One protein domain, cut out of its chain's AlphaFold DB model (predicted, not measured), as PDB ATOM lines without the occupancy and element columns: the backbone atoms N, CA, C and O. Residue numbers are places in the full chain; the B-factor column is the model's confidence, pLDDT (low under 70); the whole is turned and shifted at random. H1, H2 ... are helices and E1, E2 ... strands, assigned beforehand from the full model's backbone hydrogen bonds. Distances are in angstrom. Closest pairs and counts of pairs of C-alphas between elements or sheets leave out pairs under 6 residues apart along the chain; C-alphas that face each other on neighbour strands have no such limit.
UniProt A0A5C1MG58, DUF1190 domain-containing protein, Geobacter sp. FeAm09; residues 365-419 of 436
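AT A GLANCE: This is residues 365 to 419 of the 436 residues of the protein "DUF1190 domain-containing protein" of Geobacter sp. FeAm09 (UniProt A0A5C1MG58). Little of this domain is regular structure: a small sheet of three short strands has one short helix, H1, over it, and two long loops reach out to opposite ends. The printed part has 55 residues, under half in named elements, ordered E1, H1, E2, E3; the class is mixed, the sheet E2 E1 E3 antiparallel. It is compact, with a radius of gyration of the C-alphas of 9.9 A, spanning 29 by 20 by 18 A.

IN THESE COORDINATES: Find C-alpha 365 at (-10.703, -5.669, -18.871); E1 runs from there 9.5 A to residue 368. E2, residues 398 to 402, measures 12.4 A; E3, residues 415 to 418, 9.8 A, ending at (-12.009, -8.859, -13.243). H1, residues 371 to 378, measures 10.4 A.

HOW THE PARTS SIT: Look beside inner strand E1: N 400 of E2 and O 366 are 2.8 A apart, N 367 and O 415 of E3 2.8 A, both within hydrogen-bond range. H1 is on the sheet, height 8.2 A, over E2, along the strands at 6 degrees on the local plane; the closest C-alphas, of Arg 371 and Tyr 398, are 5.8 A apart. In H1 every O i to N i+4 pair is within range.

THE WHOLE: The printed part has no cut. Links H1 to E2 and E2 to E3 are long. Model pLDDT is under 70 at residues 389 to 390, 403 to 409 and 416 to 419.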
ATOM      1  N   ARG A 365     -11.703  -6.258 -17.976       82.81
ATOM      2  CA  ARG A 365     -10.703  -5.669 -18.871       82.81
ATOM      3  C   ARG A 365      -9.712  -6.744 -19.287       82.81
ATOM      4  O   ARG A 365      -9.378  -7.630 -18.500       82.81
ATOM      5  N   TYR A 366      -9.238  -6.666 -20.526       84.44
ATOM      6  CA  TYR A 366      -8.154  -7.534 -20.981       84.44
ATOM      7  C   TYR A 366      -6.904  -7.276 -20.140       84.44
ATOM      8  O   TYR A 366      -6.571  -6.124 -19.873       84.44
ATOM      9  N   LEU A 367      -6.238  -8.339 -19.701       88.88
ATOM     10  CA  LEU A 367      -5.007  -8.263 -18.929       88.88
ATOM     11  C   LEU A 367      -3.821  -8.509 -19.859       88.88
ATOM     12  O   LEU A 367      -3.805  -9.484 -20.609       88.88
ATOM     13  N   TYR A 368      -2.806  -7.661 -19.774       91.75
ATOM     14  CA  TYR A 368      -1.588  -7.737 -20.571       91.75
ATOM     15  C   TYR A 368      -0.363  -7.879 -19.673       91.75
ATOM     16  O   TYR A 368      -0.331  -7.356 -18.557       91.75
ATOM     17  N   ALA A 369       0.643  -8.621 -20.145       92.81
ATOM     18  CA  ALA A 369       1.906  -8.795 -19.430       92.81
ATOM     19  C   ALA A 369       2.706  -7.499 -19.334       92.81
ATOM     20  O   ALA A 369       3.366  -7.262 -18.332       92.81
ATOM     21  N   ASN A 370       2.627  -6.674 -20.370       93.56
ATOM     22  CA  ASN A 370       3.328  -5.410 -20.469       93.56
ATOM     23  C   ASN A 370       2.454  -4.403 -21.237       93.56
ATOM     24  O   ASN A 370       1.457  -4.757 -21.873       93.56
ATOM     25  N   ARG A 371       2.827  -3.123 -21.171       93.94
ATOM     26  CA  ARG A 371       2.096  -2.035 -21.833       93.94
ATOM     27  C   ARG A 371       2.126  -2.143 -23.355       93.94
ATOM     28  O   ARG A 371       1.191  -1.692 -24.011       93.94
ATOM     29  N   GLN A 372       3.210  -2.688 -23.897       95.12
ATOM     30  CA  GLN A 372       3.465  -2.742 -25.329       95.12
ATOM     31  C   GLN A 372       2.464  -3.667 -26.027       95.12
ATOM     32  O   GLN A 372       1.828  -3.244 -26.984       95.12
ATOM     33  N   ASP A 373       2.214  -4.854 -25.477       93.75
ATOM     34  CA  ASP A 373       1.222  -5.792 -26.011       93.75
ATOM     35  C   ASP A 373      -0.193  -5.200 -26.003       93.75
ATOM     36  O   ASP A 373      -0.947  -5.355 -26.960       93.75
ATOM     37  N   CYS A 374      -0.538  -4.450 -24.951       93.00
ATOM     38  CA  CYS A 374      -1.808  -3.733 -24.899       93.00
ATOM     39  C   CYS A 374      -1.897  -2.657 -25.993       93.00
ATOM     40  O   CYS A 374      -2.922  -2.534 -26.663       93.00
ATOM     41  N   ARG A 375      -0.819  -1.885 -26.188       93.69
ATOM     42  CA  ARG A 375      -0.743  -0.826 -27.205       93.69
ATOM     43  C   ARG A 375      -0.799  -1.375 -28.622       93.69
ATOM     44  O   ARG A 375      -1.339  -0.713 -29.497       93.69
ATOM     45  N   GLU A 376      -0.247  -2.553 -28.859       92.81
ATOM     46  CA  GLU A 376      -0.291  -3.181 -30.176       92.81
ATOM     47  C   GLU A 376      -1.697  -3.687 -30.520       92.81
ATOM     48  O   GLU A 376      -2.141  -3.519 -31.654       92.81
ATOM     49  N   ASP A 377      -2.438  -4.206 -29.536       91.00
ATOM     50  CA  ASP A 377      -3.820  -4.658 -29.738       91.00
ATOM     51  C   ASP A 377      -4.825  -3.480 -29.811       91.00
ATOM     52  O   ASP A 377      -5.783  -3.521 -30.594       91.00
ATOM     53  N   TRP A 378      -4.619  -2.412 -29.022       89.25
ATOM     54  CA  TRP A 378      -5.630  -1.360 -28.787       89.25
ATOM     55  C   TRP A 378      -5.167   0.086 -29.008       89.25
ATOM     56  O   TRP A 378      -5.980   1.012 -28.957       89.25
ATOM     57  N   GLY A 379      -3.884   0.312 -29.269       89.75
ATOM     58  CA  GLY A 379      -3.284   1.642 -29.322       89.75
ATOM     59  C   GLY A 379      -3.061   2.264 -27.940       89.75
ATOM     60  O   GLY A 379      -3.205   1.633 -26.895       89.75
ATOM     61  N   ASP A 380      -2.702   3.547 -27.923       86.81
ATOM     62  CA  ASP A 380      -2.323   4.251 -26.690       86.81
ATOM     63  C   ASP A 380      -3.492   4.611 -25.757       86.81
ATOM     64  O   ASP A 380      -3.269   5.011 -24.614       86.81
ATOM     65  N   LYS A 381      -4.740   4.515 -26.235       76.56
ATOM     66  CA  LYS A 381      -5.872   5.215 -25.610       76.56
ATOM     67  C   LYS A 381      -6.535   4.506 -24.430       76.56
ATOM     68  O   LYS A 381      -7.219   5.183 -23.677       76.56
ATOM     69  N   ASP A 382      -6.279   3.224 -24.186       83.00
ATOM     70  CA  ASP A 382      -6.993   2.473 -23.134       83.00
ATOM     71  C   ASP A 382      -6.106   1.515 -22.324       83.00
ATOM     72  O   ASP A 382      -6.608   0.680 -21.574       83.00
ATOM     73  N   CYS A 383      -4.783   1.649 -22.439       90.31
ATOM     74  CA  CYS A 383      -3.821   0.835 -21.700       90.31
ATOM     75  C   CYS A 383      -3.472   1.494 -20.365       90.31
ATOM     76  O   CYS A 383      -2.588   2.350 -20.290       90.31
ATOM     77  N   GLN A 384      -4.182   1.094 -19.312       90.62
ATOM     78  CA  GLN A 384      -3.962   1.571 -17.946       90.62
ATOM     79  C   GLN A 384      -3.140   0.549 -17.171       90.62
ATOM     80  O   GLN A 384      -3.424  -0.644 -17.219       90.62
ATOM     81  N   GLU A 385      -2.126   0.999 -16.444       89.44
ATOM     82  CA  GLU A 385      -1.418   0.124 -15.512       89.44
ATOM     83  C   GLU A 385      -2.382  -0.368 -14.427       89.44
ATOM     84  O   GLU A 385      -3.326   0.338 -14.047       89.44
ATOM     85  N   ALA A 386      -2.192  -1.603 -13.962       84.50
ATOM     86  CA  ALA A 386      -3.006  -2.120 -12.878       84.50
ATOM     87  C   ALA A 386      -2.876  -1.204 -11.645       84.50
ATOM     88  O   ALA A 386      -1.765  -0.803 -11.312       84.50
ATOM     89  N   PRO A 387      -3.970  -0.808 -10.967       80.44
ATOM     90  CA  PRO A 387      -3.863   0.116  -9.853       80.44
ATOM     91  C   PRO A 387      -3.171  -0.569  -8.672       80.44
ATOM     92  O   PRO A 387      -3.337  -1.780  -8.453       80.44
ATOM     93  N   ALA A 388      -2.428   0.225  -7.898       73.88
ATOM     94  CA  ALA A 388      -1.802  -0.215  -6.659       73.88
ATOM     95  C   ALA A 388      -2.857  -0.853  -5.735       73.88
ATOM     96  O   ALA A 388      -3.909  -0.267  -5.480       73.88
ATOM     97  N   GLY A 389      -2.596  -2.085  -5.286       68.94
ATOM     98  CA  GLY A 389      -3.523  -2.885  -4.472       68.94
ATOM     99  C   GLY A 389      -4.337  -3.934  -5.241       68.94
ATOM    100  O   GLY A 389      -4.975  -4.779  -4.619       68.94
ATOM    101  N   SER A 390      -4.295  -3.949  -6.576       69.88
ATOM    102  CA  SER A 390      -4.770  -5.109  -7.342       69.88
ATOM    103  C   SER A 390      -3.745  -6.247  -7.273       69.88
ATOM    104  O   SER A 390      -2.539  -6.002  -7.315       69.88
ATOM    105  N   GLY A 391      -4.195  -7.509  -7.240       71.56
ATOM    106  CA  GLY A 391      -3.298  -8.681  -7.258       71.56
ATOM    107  C   GLY A 391      -2.402  -8.770  -8.505       71.56
ATOM    108  O   GLY A 391      -1.481  -9.578  -8.564       71.56
ATOM    109  N   HIS A 392      -2.649  -7.916  -9.500       73.62
ATOM    110  CA  HIS A 392      -1.901  -7.829 -10.747       73.62
ATOM    111  C   HIS A 392      -0.864  -6.691 -10.767       73.62
ATOM    112  O   HIS A 392      -0.048  -6.652 -11.688       73.62
ATOM    113  N   TYR A 393      -0.850  -5.811  -9.756       75.81
ATOM    114  CA  TYR A 393       0.104  -4.700  -9.652       75.81
ATOM    115  C   TYR A 393       1.549  -5.187  -9.496       75.81
ATOM    116  O   TYR A 393       2.429  -4.758 -10.234       75.81
ATOM    117  N   ALA A 394       1.782  -6.159  -8.607       74.50
ATOM    118  CA  ALA A 394       3.120  -6.701  -8.344       74.50
ATOM    119  C   ALA A 394       3.766  -7.366  -9.577       74.50
ATOM    120  O   ALA A 394       4.981  -7.519  -9.631       74.50
ATOM    121  N   GLY A 395       2.960  -7.751 -10.573       78.19
ATOM    122  CA  GLY A 395       3.430  -8.341 -11.824       78.19
ATOM    123  C   GLY A 395       3.606  -7.350 -12.976       78.19
ATOM    124  O   GLY A 395       3.799  -7.811 -14.097       78.19
ATOM    125  N   GLY A 396       3.460  -6.035 -12.748       86.00
ATOM    126  CA  GLY A 396       3.575  -5.014 -13.798       86.00
ATOM    127  C   GLY A 396       2.537  -5.160 -14.917       86.00
ATOM    128  O   GLY A 396       2.824  -4.868 -16.077       86.00
ATOM    129  N   ARG A 397       1.347  -5.685 -14.600       90.25
ATOM    130  CA  ARG A 397       0.307  -5.971 -15.596       90.25
ATOM    131  C   ARG A 397      -0.431  -4.700 -16.008       90.25
ATOM    132  O   ARG A 397      -0.587  -3.760 -15.228       90.25
ATOM    133  N   TYR A 398      -0.968  -4.723 -17.223       91.44
ATOM    134  CA  TYR A 398      -1.746  -3.624 -17.790       91.44
ATOM    135  C   TYR A 398      -3.165  -4.079 -18.113       91.44
ATOM    136  O   TYR A 398      -3.382  -5.189 -18.598       91.44
ATOM    137  N   TYR A 399      -4.132  -3.210 -17.854       89.81
ATOM    138  CA  TYR A 399      -5.515  -3.367 -18.265       89.81
ATOM    139  C   TYR A 399      -5.745  -2.676 -19.604       89.81
ATOM    140  O   TYR A 399      -5.507  -1.477 -19.733       89.81
ATOM    141  N   GLY A 400      -6.253  -3.432 -20.570       88.31
ATOM    142  CA  GLY A 400      -6.785  -2.909 -21.820       88.31
ATOM    143  C   GLY A 400      -8.234  -2.416 -21.695       88.31
ATOM    144  O   GLY A 400      -8.788  -2.342 -20.590       88.31
ATOM    145  N   PRO A 401      -8.879  -2.098 -22.829       84.69
ATOM    146  CA  PRO A 401     -10.269  -1.660 -22.869       84.69
ATOM    147  C   PRO A 401     -11.241  -2.725 -22.341       84.69
ATOM    148  O   PRO A 401     -10.904  -3.899 -22.141       84.69
ATOM    149  N   ARG A 402     -12.477  -2.290 -22.070       80.00
ATOM    150  CA  ARG A 402     -13.526  -3.144 -21.499       80.00
ATOM    151  C   ARG A 402     -13.977  -4.207 -22.499       80.00
ATOM    152  O   ARG A 402     -14.120  -3.939 -23.693       80.00
ATOM    153  N   TYR A 403     -14.277  -5.396 -21.985       66.81
ATOM    154  CA  TYR A 403     -14.887  -6.472 -22.762       66.81
ATOM    155  C   TYR A 403     -16.210  -5.975 -23.377       66.81
ATOM    156  O   TYR A 403     -17.083  -5.488 -22.661       66.81
ATOM    157  N   GLY A 404     -16.338  -6.044 -24.704       61.56
ATOM    158  CA  GLY A 404     -17.545  -5.645 -25.443       61.56
ATOM    159  C   GLY A 404     -17.512  -4.268 -26.118       61.56
ATOM    160  O   GLY A 404     -18.265  -4.072 -27.068       61.56
ATOM    161  N   SER A 405     -16.631  -3.335 -25.728       59.09
ATOM    162  CA  SER A 405     -16.538  -2.034 -26.427       59.09
ATOM    163  C   SER A 405     -15.684  -2.085 -27.693       59.09
ATOM    164  O   SER A 405     -15.693  -1.147 -28.484       59.09
ATOM    165  N   ALA A 406     -14.905  -3.152 -27.867       56.38
ATOM    166  CA  ALA A 406     -13.839  -3.181 -28.845       56.38
ATOM    167  C   ALA A 406     -13.759  -4.587 -29.464       56.38
ATOM    168  O   ALA A 406     -13.448  -5.570 -28.792       56.38
ATOM    169  N   GLY A 407     -14.157  -4.698 -30.734       56.78
ATOM    170  CA  GLY A 407     -14.326  -5.969 -31.437       56.78
ATOM    171  C   GLY A 407     -13.028  -6.775 -31.546       56.78
ATOM    172  O   GLY A 407     -12.182  -6.472 -32.378       56.78
ATOM    173  N   GLY A 408     -12.890  -7.810 -30.714       59.94
ATOM    174  CA  GLY A 408     -12.082  -9.012 -30.966       59.94
ATOM    175  C   GLY A 408     -10.554  -8.900 -31.085       59.94
ATOM    176  O   GLY A 408      -9.935  -9.905 -31.415       59.94
ATOM    177  N   ARG A 409      -9.911  -7.753 -30.827       67.94
ATOM    178  CA  ARG A 409      -8.459  -7.571 -31.073       67.94
ATOM    179  C   ARG A 409      -7.509  -7.986 -29.939       67.94
ATOM    180  O   ARG A 409      -6.329  -7.694 -30.027       67.94
ATOM    181  N   ALA A 410      -7.960  -8.699 -28.908       77.88
ATOM    182  CA  ALA A 410      -7.120  -9.042 -27.750       77.88
ATOM    183  C   ALA A 410      -6.216 -10.278 -27.940       77.88
ATOM    184  O   ALA A 410      -6.190 -11.174 -27.090       77.88
ATOM    185  N   THR A 411      -5.491 -10.353 -29.055       82.75
ATOM    186  CA  THR A 411      -4.686 -11.535 -29.410       82.75
ATOM    187  C   THR A 411      -3.508 -11.787 -28.474       82.75
ATOM    188  O   THR A 411      -3.065 -12.927 -28.355       82.75
ATOM    189  N   ARG A 412      -3.027 -10.749 -27.779       87.25
ATOM    190  CA  ARG A 412      -1.875 -10.833 -26.867       87.25
ATOM    191  C   ARG A 412      -2.248 -10.700 -25.399       87.25
ATOM    192  O   ARG A 412      -1.379 -10.553 -24.538       87.25
ATOM    193  N   SER A 413      -3.543 -10.729 -25.095       85.12
ATOM    194  CA  SER A 413      -3.982 -10.719 -23.706       85.12
ATOM    195  C   SER A 413      -3.553 -12.018 -23.017       85.12
ATOM    196  O   SER A 413      -3.772 -13.118 -23.515       85.12
ATOM    197  N   VAL A 414      -2.925 -11.894 -21.848       83.94
ATOM    198  CA  VAL A 414      -2.536 -13.042 -21.002       83.94
ATOM    199  C   VAL A 414      -3.709 -13.588 -20.190       83.94
ATOM    200  O   VAL A 414      -3.587 -14.588 -19.485       83.94
ATOM    201  N   GLY A 415      -4.840 -12.896 -20.242       77.44
ATOM    202  CA  GLY A 415      -6.071 -13.292 -19.593       77.44
ATOM    203  C   GLY A 415      -7.085 -12.162 -19.598       77.44
ATOM    204  O   GLY A 415      -6.826 -11.049 -20.053       77.44
ATOM    205  N   VAL A 416      -8.249 -12.456 -19.040       67.31
ATOM    206  CA  VAL A 416      -9.288 -11.467 -18.762       67.31
ATOM    207  C   VAL A 416      -9.282 -11.241 -17.259       67.31
ATOM    208  O   VAL A 416      -9.446 -12.187 -16.490       67.31
ATOM    209  N   GLY A 417      -9.011 -10.007 -16.842       59.19
ATOM    210  CA  GLY A 417      -9.009  -9.626 -15.436       59.19
ATOM    211  C   GLY A 417     -10.350  -9.022 -15.042       59.19
ATOM    212  O   GLY A 417     -10.789  -8.036 -15.640       59.19
ATOM    213  N   THR A 418     -10.976  -9.566 -14.003       54.09
ATOM    214  CA  THR A 418     -12.009  -8.859 -13.243       54.09
ATOM    215  C   THR A 418     -11.304  -7.883 -12.304       54.09
ATOM    216  O   THR A 418     -10.528  -8.274 -11.431       54.09
ATOM    217  N   ILE A 419     -11.526  -6.577 -12.475       51.53
ATOM    218  CA  ILE A 419     -11.141  -5.615 -11.436       51.53
ATOM    219  C   ILE A 419     -12.232  -5.684 -10.377       51.53
ATOM    220  O   ILE A 419     -13.225  -4.960 -10.466       51.53
TER     221      ILE A 419